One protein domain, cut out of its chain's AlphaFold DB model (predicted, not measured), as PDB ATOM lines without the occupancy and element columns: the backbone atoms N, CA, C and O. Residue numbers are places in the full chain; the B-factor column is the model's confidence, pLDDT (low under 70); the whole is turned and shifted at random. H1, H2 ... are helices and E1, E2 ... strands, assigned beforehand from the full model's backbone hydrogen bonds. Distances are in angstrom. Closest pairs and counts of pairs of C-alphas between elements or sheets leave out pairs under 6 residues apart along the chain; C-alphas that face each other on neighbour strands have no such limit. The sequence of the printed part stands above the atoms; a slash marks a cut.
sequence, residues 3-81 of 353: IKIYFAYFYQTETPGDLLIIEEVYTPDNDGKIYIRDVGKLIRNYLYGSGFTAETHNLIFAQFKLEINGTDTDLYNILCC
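This is residues 3 to 81 of the 353 residues of an uncharacterized protein of bioreactor metagenome (UniProt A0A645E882). One strongly twisted sheet of four strands, made of the two hairpins E1 with E2 and E3 with E4, has a single short helix, H1, beside its strands, and a long loop reaches out beyond each end of the body. Residues 28 to 33 stick out at one end and residues 51 to 56 at the other; with these loops the longest span is 49 A, and without them the body spans 37 A. The printed part has 79 residues, with named elements in the order E1, E2, H1, E3, E4; the sheet's order is E2, E1, E3, E4, all antiparallel. The class is mostly strand, though under half of the residues, 39 of 79, are in named elements. The whole is loose, with a radius of gyration of the C-alphas of 14.4 A, and elongated, spanning 49 by 27 by 16 A.

E1, residues 3 to 9, and E2, residues 17 to 25, form a hairpin, antiparallel at 161 degrees between directions; N 5 and O 22 are within hydrogen-bond range at 2.9 A. E2 bends by 54 degrees at residue 21. E1 is also the antiparallel neighbour of E3, residues 61 to 68, at 150 degrees, with N 6 and O 65 2.8 A apart. E3 and E4, residues 71 to 79, form the second hairpin, antiparallel at 155 degrees, with N 76 and O 64 2.8 A apart. The edge strands E2 and E4 are apart. From edge to edge the strands' lines turn by 72 degrees. H1, residues 39 to 44, is on the sheet at a height of 5.1 A, over none of the strands; H1 and E2 are near each other. In H1 every O i to N i+4 pair is within hydrogen-bond range. E2, H1 and E3 form a split strand-helix-strand unit, two strands that run the same way with E1 between them in the sheet, and its crossover is right-handed.

E1 begins at C-alpha 3, (-9.648, 46.566, -24.726), and is 19.0 A long from first to last C-alpha. E2 is 23.2 A long, H1 8.5 A and E3 22.9 A. H1 begins at C-alpha 39, (-5.925, 36.829, -17.828). E4 is 24.3 A long and ends at C-alpha 79, (-15.983, 30.539, -12.060).

The two C-alphas farthest apart, those of Asn 30 and Thr 53, are 48.8 A apart. Without the stretches that stand free, 67 residues span 37 by 27 by 16 A. The printed part has no cut. The links E2 to H1 and H1 to E3 are long, E1 to E2 is short and E3 to E4 is tight. The mean pLDDT of the printed part is 73.3, with values under 70 at residues 8 to 17, 48 to 50, 53 to 54 and 57 to 62.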
ATOM      1  N   ILE A   3      -8.843  47.504 -25.500       76.31
ATOM      2  CA  ILE A   3      -9.648  46.566 -24.726       76.31
ATOM      3  C   ILE A   3      -9.556  46.975 -23.262       76.31
ATOM      4  O   ILE A   3      -8.461  47.139 -22.723       76.31
ATOM      5  N   LYS A   4     -10.713  47.113 -22.621       76.19
ATOM      6  CA  LYS A   4     -10.825  47.280 -21.175       76.19
ATOM      7  C   LYS A   4     -11.579  46.095 -20.593       76.19
ATOM      8  O   LYS A   4     -12.561  45.647 -21.181       76.19
ATOM      9  N   ILE A   5     -11.122  45.580 -19.456       74.94
ATOM     10  CA  ILE A   5     -11.837  44.544 -18.703       74.94
ATOM     11  C   ILE A   5     -12.244  45.134 -17.362       74.94
ATOM     12  O   ILE A   5     -11.410  45.641 -16.606       74.94
ATOM     13  N   TYR A   6     -13.534  45.039 -17.078       76.12
ATOM     14  CA  TYR A   6     -14.143  45.508 -15.849       76.12
ATOM     15  C   TYR A   6     -14.573  44.324 -14.991       76.12
ATOM     16  O   TYR A   6     -15.123  43.336 -15.488       76.12
ATOM     17  N   PHE A   7     -14.352  44.457 -13.689       70.38
ATOM     18  CA  PHE A   7     -15.028  43.672 -12.674       70.38
ATOM     19  C   PHE A   7     -16.347  44.353 -12.342       70.38
ATOM     20  O   PHE A   7     -16.337  45.500 -11.890       70.38
ATOM     21  N   ALA A   8     -17.467  43.662 -12.517       65.31
ATOM     22  CA  ALA A   8     -18.723  44.127 -11.955       65.31
ATOM     23  C   ALA A   8     -18.775  43.662 -10.492       65.31
ATOM     24  O   ALA A   8     -19.028  42.487 -10.212       65.31
ATOM     25  N   TYR A   9     -18.480  44.563  -9.548       62.72
ATOM     26  CA  TYR A   9     -18.563  44.242  -8.123       62.72
ATOM     27  C   TYR A   9     -20.003  44.468  -7.639       62.72
ATOM     28  O   TYR A   9     -20.517  45.587  -7.681       62.72
ATOM     29  N   PHE A  10     -20.645  43.426  -7.105       51.22
ATOM     30  CA  PHE A  10     -21.905  43.553  -6.370       51.22
ATOM     31  C   PHE A  10     -21.604  43.617  -4.869       51.22
ATOM     32  O   PHE A  10     -21.538  42.588  -4.195       51.22
ATOM     33  N   TYR A  11     -21.389  44.815  -4.316       40.91
ATOM     34  CA  TYR A  11     -21.351  44.963  -2.861       40.91
ATOM     35  C   TYR A  11     -22.787  44.864  -2.371       40.91
ATOM     36  O   TYR A  11     -23.702  45.462  -2.939       40.91
ATOM     37  N   GLN A  12     -22.989  44.094  -1.303       39.16
ATOM     38  CA  GLN A  12     -24.219  44.175  -0.535       39.16
ATOM     39  C   GLN A  12     -24.410  45.644  -0.137       39.16
ATOM     40  O   GLN A  12     -23.586  46.191   0.586       39.16
ATOM     41  N   THR A  13     -25.510  46.237  -0.603       36.91
ATOM     42  CA  THR A  13     -26.142  47.507  -0.188       36.91
ATOM     43  C   THR A  13     -25.918  48.820  -0.942       36.91
ATOM     44  O   THR A  13     -26.735  49.707  -0.721       36.91
ATOM     45  N   GLU A  14     -25.023  48.962  -1.921       37.81
ATOM     46  CA  GLU A  14     -25.025  50.163  -2.783       37.81
ATOM     47  C   GLU A  14     -24.761  49.802  -4.250       37.81
ATOM     48  O   GLU A  14     -24.063  48.838  -4.542       37.81
ATOM     49  N   THR A  15     -25.424  50.528  -5.152       42.09
ATOM     50  CA  THR A  15     -25.467  50.395  -6.622       42.09
ATOM     51  C   THR A  15     -24.242  49.692  -7.243       42.09
ATOM     52  O   THR A  15     -23.124  50.098  -6.929       42.09
ATOM     53  N   PRO A  16     -24.415  48.704  -8.153       52.38
ATOM     54  CA  PRO A  16     -23.293  48.018  -8.802       52.38
ATOM     55  C   PRO A  16     -22.306  49.023  -9.402       52.38
ATOM     56  O   PRO A  16     -22.710  49.905 -10.164       52.38
ATOM     57  N   GLY A  17     -21.034  48.908  -9.028       60.47
ATOM     58  CA  GLY A  17     -19.951  49.724  -9.564       60.47
ATOM     59  C   GLY A  17     -19.041  48.882 -10.451       60.47
ATOM     60  O   GLY A  17     -18.645  47.781 -10.064       60.47
ATOM     61  N   ASP A  18     -18.689  49.415 -11.620       70.81
ATOM     62  CA  ASP A  18     -17.694  48.810 -12.505       70.81
ATOM     63  C   ASP A  18     -16.292  49.215 -12.028       70.81
ATOM     64  O   ASP A  18     -15.925  50.394 -12.045       70.81
ATOM     65  N   LEU A  19     -15.489  48.238 -11.606       79.06
ATOM     66  CA  LEU A  19     -14.072  48.438 -11.317       79.06
ATOM     67  C   LEU A  19     -13.260  48.074 -12.560       79.06
ATOM     68  O   LEU A  19     -13.219  46.914 -12.965       79.06
ATOM     69  N   LEU A  20     -12.582  49.051 -13.159       80.56
ATOM     70  CA  LEU A  20     -11.635  48.793 -14.243       80.56
ATOM     71  C   LEU A  20     -10.432  48.015 -13.693       80.56
ATOM     72  O   LEU A  20      -9.679  48.540 -12.875       80.56
ATOM     73  N   ILE A  21     -10.248  46.775 -14.151       80.12
ATOM     74  CA  ILE A  21      -9.122  45.928 -13.733       80.12
ATOM     75  C   ILE A  21      -7.915  46.137 -14.648       80.12
ATOM     76  O   ILE A  21      -6.773  46.122 -14.194       80.12
ATOM     77  N   ILE A  22      -8.162  46.282 -15.950       83.44
ATOM     78  CA  ILE A  22      -7.120  46.360 -16.976       83.44
ATOM     79  C   ILE A  22      -7.609  47.173 -18.166       83.44
ATOM     80  O   ILE A  22      -8.745  47.029 -18.617       83.44
ATOM     81  N   GLU A  23      -6.719  48.007 -18.686       87.25
ATOM     82  CA  GLU A  23      -6.890  48.755 -19.924       87.25
ATOM     83  C   GLU A  23      -5.619  48.586 -20.747       87.25
ATOM     84  O   GLU A  23      -4.544  49.037 -20.352       87.25
ATOM     85  N   GLU A  24      -5.736  47.912 -21.888       83.94
ATOM     86  CA  GLU A  24      -4.603  47.623 -22.757       83.94
ATOM     87  C   GLU A  24      -4.959  47.838 -24.230       83.94
ATOM     88  O   GLU A  24      -6.099  47.677 -24.678       83.94
ATOM     89  N   VAL A  25      -3.950  48.224 -25.011       85.94
ATOM     90  CA  VAL A  25      -4.080  48.414 -26.455       85.94
ATOM     91  C   VAL A  25      -3.458  47.222 -27.160       85.94
ATOM     92  O   VAL A  25      -2.260  46.976 -27.049       85.94
ATOM     93  N   TYR A  26      -4.272  46.519 -27.939       82.88
ATOM     94  CA  TYR A  26      -3.857  45.349 -28.698       82.88
ATOM     95  C   TYR A  26      -3.886  45.613 -30.201       82.88
ATOM     96  O   TYR A  26      -4.745  46.338 -30.731       82.88
ATOM     97  N   THR A  27      -2.966  44.952 -30.893       84.75
ATOM     98  CA  THR A  27      -2.959  44.822 -32.349       84.75
ATOM     99  C   THR A  27      -3.347  43.382 -32.684       84.75
ATOM    100  O   THR A  27      -2.699  42.473 -32.164       84.75
ATOM    101  N   PRO A  28      -4.396  43.154 -33.496       85.06
ATOM    102  CA  PRO A  28      -4.766  41.812 -33.928       85.06
ATOM    103  C   PRO A  28      -3.622  41.115 -34.668       85.06
ATOM    104  O   PRO A  28      -2.790  41.770 -35.298       85.06
ATOM    105  N   ASP A  29      -3.597  39.788 -34.604       87.81
ATOM    106  CA  ASP A  29      -2.706  38.978 -35.428       87.81
ATOM    107  C   ASP A  29      -3.143  38.959 -36.908       87.81
ATOM    108  O   ASP A  29      -4.110  39.613 -37.312       87.81
ATOM    109  N   ASN A  30      -2.427  38.193 -37.736       86.50
ATOM    110  CA  ASN A  30      -2.736  38.055 -39.164       86.50
ATOM    111  C   ASN A  30      -4.125  37.444 -39.441       86.50
ATOM    112  O   ASN A  30      -4.647  37.639 -40.537       86.50
ATOM    113  N   ASP A  31      -4.722  36.750 -38.466       87.88
ATOM    114  CA  ASP A  31      -6.063  36.162 -38.547       87.88
ATOM    115  C   ASP A  31      -7.140  37.081 -37.934       87.88
ATOM    116  O   ASP A  31      -8.308  36.698 -37.832       87.88
ATOM    117  N   GLY A  32      -6.771  38.294 -37.506       82.50
ATOM    118  CA  GLY A  32      -7.677  39.253 -36.877       82.50
ATOM    119  C   GLY A  32      -8.055  38.904 -35.435       82.50
ATOM    120  O   GLY A  32      -9.039  39.436 -34.920       82.50
ATOM    121  N   LYS A  33      -7.300  38.025 -34.767       82.44
ATOM    122  CA  LYS A  33      -7.547  37.591 -33.388       82.44
ATOM    123  C   LYS A  33      -6.635  38.313 -32.405       82.44
ATOM    124  O   LYS A  33      -5.508  38.692 -32.716       82.44
ATOM    125  N   ILE A  34      -7.131  38.483 -31.182       82.38
ATOM    126  CA  ILE A  34      -6.361  38.997 -30.048       82.38
ATOM    127  C   ILE A  34      -6.364  37.915 -28.976       82.38
ATOM    128  O   ILE A  34      -7.423  37.453 -28.555       82.38
ATOM    129  N   TYR A  35      -5.173  37.520 -28.538       81.19
ATOM    130  CA  TYR A  35      -4.995  36.579 -27.441       81.19
ATOM    131  C   TYR A  35      -4.434  37.326 -26.244       81.19
ATOM    132  O   TYR A  35      -3.283  37.762 -26.265       81.19
ATOM    133  N   ILE A  36      -5.239  37.439 -25.195       79.12
ATOM    134  CA  ILE A  36      -4.776  37.981 -23.926       79.12
ATOM    135  C   ILE A  36      -4.243  36.812 -23.102       79.12
ATOM    136  O   ILE A  36      -4.975  35.877 -22.769       79.12
ATOM    137  N   ARG A  37      -2.937  36.824 -22.833       80.69
ATOM    138  CA  ARG A  37      -2.287  35.773 -22.045       80.69
ATOM    139  C   ARG A  37      -2.475  36.044 -20.563       80.69
ATOM    140  O   ARG A  37      -2.554  37.190 -20.147       80.69
ATOM    141  N   ASP A  38      -2.532  34.969 -19.782       78.44
ATOM    142  CA  ASP A  38      -2.509  35.028 -18.318       78.44
ATOM    143  C   ASP A  38      -3.637  35.856 -17.664       78.44
ATOM    144  O   ASP A  38      -3.556  36.164 -16.476       78.44
ATOM    145  N   VAL A  39      -4.738  36.138 -18.380       78.06
ATOM    146  CA  VAL A  39      -5.925  36.829 -17.828       78.06
ATOM    147  C   VAL A  39      -6.425  36.153 -16.556       78.06
ATOM    148  O   VAL A  39      -6.801  36.829 -15.604       78.06
ATOM    149  N   GLY A  40      -6.367  34.820 -16.504       77.12
ATOM    150  CA  GLY A  40      -6.741  34.056 -15.317       77.12
ATOM    151  C   GLY A  40      -5.944  34.444 -14.069       77.12
ATOM    152  O   GLY A  40      -6.529  34.541 -13.001       77.12
ATOM    153  N   LYS A  41      -4.642  34.749 -14.188       79.75
ATOM    154  CA  LYS A  41      -3.810  35.171 -13.044       79.75
ATOM    155  C   LYS A  41      -4.223  36.539 -12.514       79.75
ATOM    156  O   LYS A  41      -4.224  36.755 -11.308       79.75
ATOM    157  N   LEU A  42      -4.583  37.448 -13.416       77.75
ATOM    158  CA  LEU A  42      -5.074  38.773 -13.057       77.75
ATOM    159  C   LEU A  42      -6.444  38.685 -12.379       77.75
ATOM    160  O   LEU A  42      -6.645  39.252 -11.309       77.75
ATOM    161  N   ILE A  43      -7.365  37.945 -12.999       77.19
ATOM    162  CA  ILE A  43      -8.736  37.758 -12.521       77.19
ATOM    163  C   ILE A  43      -8.769  36.989 -11.193       77.19
ATOM    164  O   ILE A  43      -9.604  37.296 -10.347       77.19
ATOM    165  N   ARG A  44      -7.843  36.047 -10.965       76.19
ATOM    166  CA  ARG A  44      -7.758  35.255  -9.725       76.19
ATOM    167  C   ARG A  44      -7.727  36.125  -8.468       76.19
ATOM    168  O   ARG A  44      -8.401  35.789  -7.504       76.19
ATOM    169  N   ASN A  45      -7.036  37.265  -8.496       75.25
ATOM    170  CA  ASN A  45      -6.975  38.189  -7.354       75.25
ATOM    171  C   ASN A  45      -8.344  38.775  -6.968       75.25
ATOM    172  O   ASN A  45      -8.522  39.228  -5.842       75.25
ATOM    173  N   TYR A  46      -9.300  38.765  -7.897       74.56
ATOM    174  CA  TYR A  46     -10.668  39.241  -7.699       74.56
ATOM    175  C   TYR A  46     -11.665  38.100  -7.442       74.56
ATOM    176  O   TYR A  46     -12.817  38.369  -7.120       74.56
ATOM    177  N   LEU A  47     -11.230  36.840  -7.564       74.69
ATOM    178  CA  LEU A  47     -12.034  35.631  -7.361       74.69
ATOM    179  C   LEU A  47     -11.602  34.862  -6.103       74.69
ATOM    180  O   LEU A  47     -11.422  33.642  -6.134       74.69
ATOM    181  N   TYR A  48     -11.391  35.569  -4.993       64.94
ATOM    182  CA  TYR A  48     -11.020  34.923  -3.737       64.94
ATOM    183  C   TYR A  48     -12.264  34.446  -2.979       64.94
ATOM    184  O   TYR A  48     -13.208  35.204  -2.761       64.94
ATOM    185  N   GLY A  49     -12.276  33.180  -2.567       62.59
ATOM    186  CA  GLY A  49     -13.332  32.619  -1.736       62.59
ATOM    187  C   GLY A  49     -13.348  33.255  -0.348       62.59
ATOM    188  O   GLY A  49     -12.335  33.671   0.193       62.59
ATOM    189  N   SER A  50     -14.512  33.304   0.285       65.50
ATOM    190  CA  SER A  50     -14.711  33.819   1.651       65.50
ATOM    191  C   SER A  50     -14.165  32.893   2.762       65.50
ATOM    192  O   SER A  50     -14.620  32.952   3.909       65.50
ATOM    193  N   GLY A  51     -13.247  31.983   2.422       74.06
ATOM    194  CA  GLY A  51     -12.848  30.860   3.267       74.06
ATOM    195  C   GLY A  51     -14.046  30.002   3.694       74.06
ATOM    196  O   GLY A  51     -15.063  29.916   3.002       74.06
ATOM    197  N   PHE A  52     -13.955  29.399   4.878       77.62
ATOM    198  CA  PHE A  52     -14.979  28.490   5.411       77.62
ATOM    199  C   PHE A  52     -16.193  29.159   6.066       77.62
ATOM    200  O   PHE A  52     -17.060  28.470   6.604       77.62
ATOM    201  N   THR A  53     -16.242  30.492   6.089       65.31
ATOM    202  CA  THR A  53     -17.202  31.242   6.919       65.31
ATOM    203  C   THR A  53     -18.516  31.568   6.219       65.31
ATOM    204  O   THR A  53     -19.466  31.977   6.883       65.31
ATOM    205  N   ALA A  54     -18.605  31.374   4.902       60.66
ATOM    206  CA  ALA A  54     -19.810  31.701   4.155       60.66
ATOM    207  C   ALA A  54     -20.564  30.446   3.717       60.66
ATOM    208  O   ALA A  54     -20.016  29.578   3.047       60.66
ATOM    209  N   GLU A  55     -21.862  30.395   4.020       71.75
ATOM    210  CA  GLU A  55     -22.780  29.409   3.430       71.75
ATOM    211  C   GLU A  55     -23.046  29.690   1.941       71.75
ATOM    212  O   GLU A  55     -23.489  28.824   1.184       71.75
ATOM    213  N   THR A  56     -22.806  30.933   1.522       71.44
ATOM    214  CA  THR A  56     -23.020  31.431   0.166       71.44
ATOM    215  C   THR A  56     -21.739  32.066  -0.355       71.44
ATOM    216  O   THR A  56     -21.213  32.997   0.250       71.44
ATOM    217  N   HIS A  57     -21.259  31.598  -1.503       68.44
ATOM    218  CA  HIS A  57     -19.979  32.014  -2.066       68.44
ATOM    219  C   HIS A  57     -20.172  32.984  -3.237       68.44
ATOM    220  O   HIS A  57     -20.013  32.627  -4.401       68.44
ATOM    221  N   ASN A  58     -20.487  34.241  -2.925       61.75
ATOM    222  CA  ASN A  58     -20.688  35.284  -3.941       61.75
ATOM    223  C   ASN A  58     -19.383  35.795  -4.581       61.75
ATOM    224  O   ASN A  58     -19.449  36.573  -5.520       61.75
ATOM    225  N   LEU A  59     -18.211  35.406  -4.063       62.03
ATOM    226  CA  LEU A  59     -16.905  35.917  -4.516       62.03
ATOM    227  C   LEU A  59     -16.145  34.960  -5.450       62.03
ATOM    228  O   LEU A  59     -15.212  35.374  -6.126       62.03
ATOM    229  N   ILE A  60     -16.550  33.689  -5.526       63.41
ATOM    230  CA  ILE A  60     -15.970  32.703  -6.465       63.41
ATOM    231  C   ILE A  60     -16.720  32.659  -7.807       63.41
ATOM    232  O   ILE A  60     -16.286  31.994  -8.749       63.41
ATOM    233  N   PHE A  61     -17.860  33.352  -7.862       68.44
ATOM    234  CA  PHE A  61     -18.668  33.618  -9.040       68.44
ATOM    235  C   PHE A  61     -18.770  35.124  -9.180       68.44
ATOM    236  O   PHE A  61     -19.370  35.782  -8.334       68.44
ATOM    237  N   ALA A  62     -18.195  35.665 -10.243       69.50
ATOM    238  CA  ALA A  62     -18.295  37.086 -10.508       69.50
ATOM    239  C   ALA A  62     -18.584  37.356 -11.974       69.50
ATOM    240  O   ALA A  62     -18.311  36.534 -12.857       69.50
ATOM    241  N   GLN A  63     -19.160  38.529 -12.208       76.12
ATOM    242  CA  GLN A  63     -19.475  39.002 -13.538       76.12
ATOM    243  C   GLN A  63     -18.370  39.924 -14.020       76.12
ATOM    244  O   GLN A  63     -17.982  40.878 -13.348       76.12
ATOM    245  N   PHE A  64     -17.863  39.623 -15.203       76.69
ATOM    246  CA  PHE A  64     -16.884  40.447 -15.882       76.69
ATOM    247  C   PHE A  64     -17.509  41.018 -17.133       76.69
ATOM    248  O   PHE A  64     -18.273  40.352 -17.831       76.69
ATOM    249  N   LYS A  65     -17.145  42.255 -17.427       82.44
ATOM    250  CA  LYS A  65     -17.551  42.948 -18.637       82.44
ATOM    251  C   LYS A  65     -16.306  43.293 -19.433       82.44
ATOM    252  O   LYS A  65     -15.291  43.703 -18.869       82.44
ATOM    253  N   LEU A  66     -16.390  43.130 -20.744       80.50
ATOM    254  CA  LEU A  66     -15.370  43.589 -21.670       80.50
ATOM    255  C   LEU A  66     -15.875  44.868 -22.348       80.50
ATOM    256  O   LEU A  66     -17.051  44.996 -22.671       80.50
ATOM    257  N   GLU A  67     -14.988  45.816 -22.597       82.69
ATOM    258  CA  GLU A  67     -15.245  46.928 -23.509       82.69
ATOM    259  C   GLU A  67     -14.189  46.888 -24.603       82.69
ATOM    260  O   GLU A  67     -12.985  46.831 -24.341       82.69
ATOM    261  N   ILE A  68     -14.651  46.921 -25.846       81.38
ATOM    262  CA  ILE A  68     -13.810  46.914 -27.035       81.38
ATOM    263  C   ILE A  68     -14.049  48.217 -27.791       81.38
ATOM    264  O   ILE A  68     -15.152  48.470 -28.272       81.38
ATOM    265  N   ASN A  69     -13.002  49.031 -27.947       83.00
ATOM    266  CA  ASN A  69     -13.044  50.322 -28.649       83.00
ATOM    267  C   ASN A  69     -14.212  51.228 -28.189       83.00
ATOM    268  O   ASN A  69     -14.851  51.874 -29.017       83.00
ATOM    269  N   GLY A  70     -14.517  51.255 -26.886       78.94
ATOM    270  CA  GLY A  70     -15.621  52.054 -26.337       78.94
ATOM    271  C   GLY A  70     -17.016  51.447 -26.514       78.94
ATOM    272  O   GLY A  70     -17.997  52.116 -26.205       78.94
ATOM    273  N   THR A  71     -17.121  50.215 -27.022       82.62
ATOM    274  CA  THR A  71     -18.380  49.460 -27.074       82.62
ATOM    275  C   THR A  71     -18.395  48.402 -25.980       82.62
ATOM    276  O   THR A  71     -17.491  47.567 -25.911       82.62
ATOM    277  N   ASP A  72     -19.439  48.427 -25.162       73.56
ATOM    278  CA  ASP A  72     -19.685  47.434 -24.121       73.56
ATOM    279  C   ASP A  72     -20.053  46.066 -24.712       73.56
ATOM    280  O   ASP A  72     -20.833  45.982 -25.664       73.56
ATOM    281  N   THR A  73     -19.522  44.990 -24.129       75.31
ATOM    282  CA  THR A  73     -19.960  43.613 -24.402       75.31
ATOM    283  C   THR A  73     -20.957  43.116 -23.356       75.31
ATOM    284  O   THR A  73     -21.216  43.777 -22.348       75.31
ATOM    285  N   ASP A  74     -21.457  41.897 -23.570       73.88
ATOM    286  CA  ASP A  74     -22.248  41.155 -22.589       73.88
ATOM    287  C   ASP A  74     -21.482  40.918 -21.273       73.88
ATOM    288  O   ASP A  74     -20.246  40.935 -21.231       73.88
ATOM    289  N   LEU A  75     -22.242  40.674 -20.201       76.00
ATOM    290  CA  LEU A  75     -21.726  40.231 -18.906       76.00
ATOM    291  C   LEU A  75     -21.382  38.740 -18.961       76.00
ATOM    292  O   LEU A  75     -22.213  37.905 -19.322       76.00
ATOM    293  N   TYR A  76     -20.168  38.402 -18.539       77.12
ATOM    294  CA  TYR A  76     -19.668  37.035 -18.485       77.12
ATOM    295  C   TYR A  76     -19.588  36.545 -17.046       77.12
ATOM    296  O   TYR A  76     -18.896  37.131 -16.217       77.12
ATOM    297  N   ASN A  77     -20.251  35.425 -16.771       76.00
ATOM    298  CA  ASN A  77     -20.120  34.709 -15.510       76.00
ATOM    299  C   ASN A  77     -18.813  33.906 -15.505       76.00
ATOM    300  O   ASN A  77     -18.639  33.014 -16.339       76.00
ATOM    301  N   ILE A  78     -17.917  34.192 -14.560       76.81
ATOM    302  CA  ILE A  78     -16.638  33.487 -14.416       76.81
ATOM    303  C   ILE A  78     -16.625  32.706 -13.101       76.81
ATOM    304  O   ILE A  78     -16.966  33.241 -12.048       76.81
ATOM    305  N   LEU A  79     -16.212  31.439 -13.189       80.94
ATOM    306  CA  LEU A  79     -15.983  30.539 -12.060       80.94
ATOM    307  C   LEU A  79     -14.476  30.323 -11.875       80.94
ATOM    308  O   LEU A  79     -13.775  30.009 -12.840       80.94
ATOM    309  N   CYS A  80     -13.990  30.447 -10.641       79.12
ATOM    310  CA  CYS A  80     -12.609  30.110 -10.300       79.12
ATOM    311  C   CYS A  80     -12.380  28.589 -10.331       79.12
ATOM    312  O   CYS A  80     -13.177  27.840  -9.768       79.12
ATOM    313  N   CYS A  81     -11.295  28.128 -10.961       84.94
ATOM    314  CA  CYS A  81     -10.844  26.740 -10.875       84.94
ATOM    315  C   CYS A  81      -9.322  26.651 -11.041       84.94
ATOM    316  O   CYS A  81      -8.783  27.082 -12.061       84.94
TER     317      CYS A  81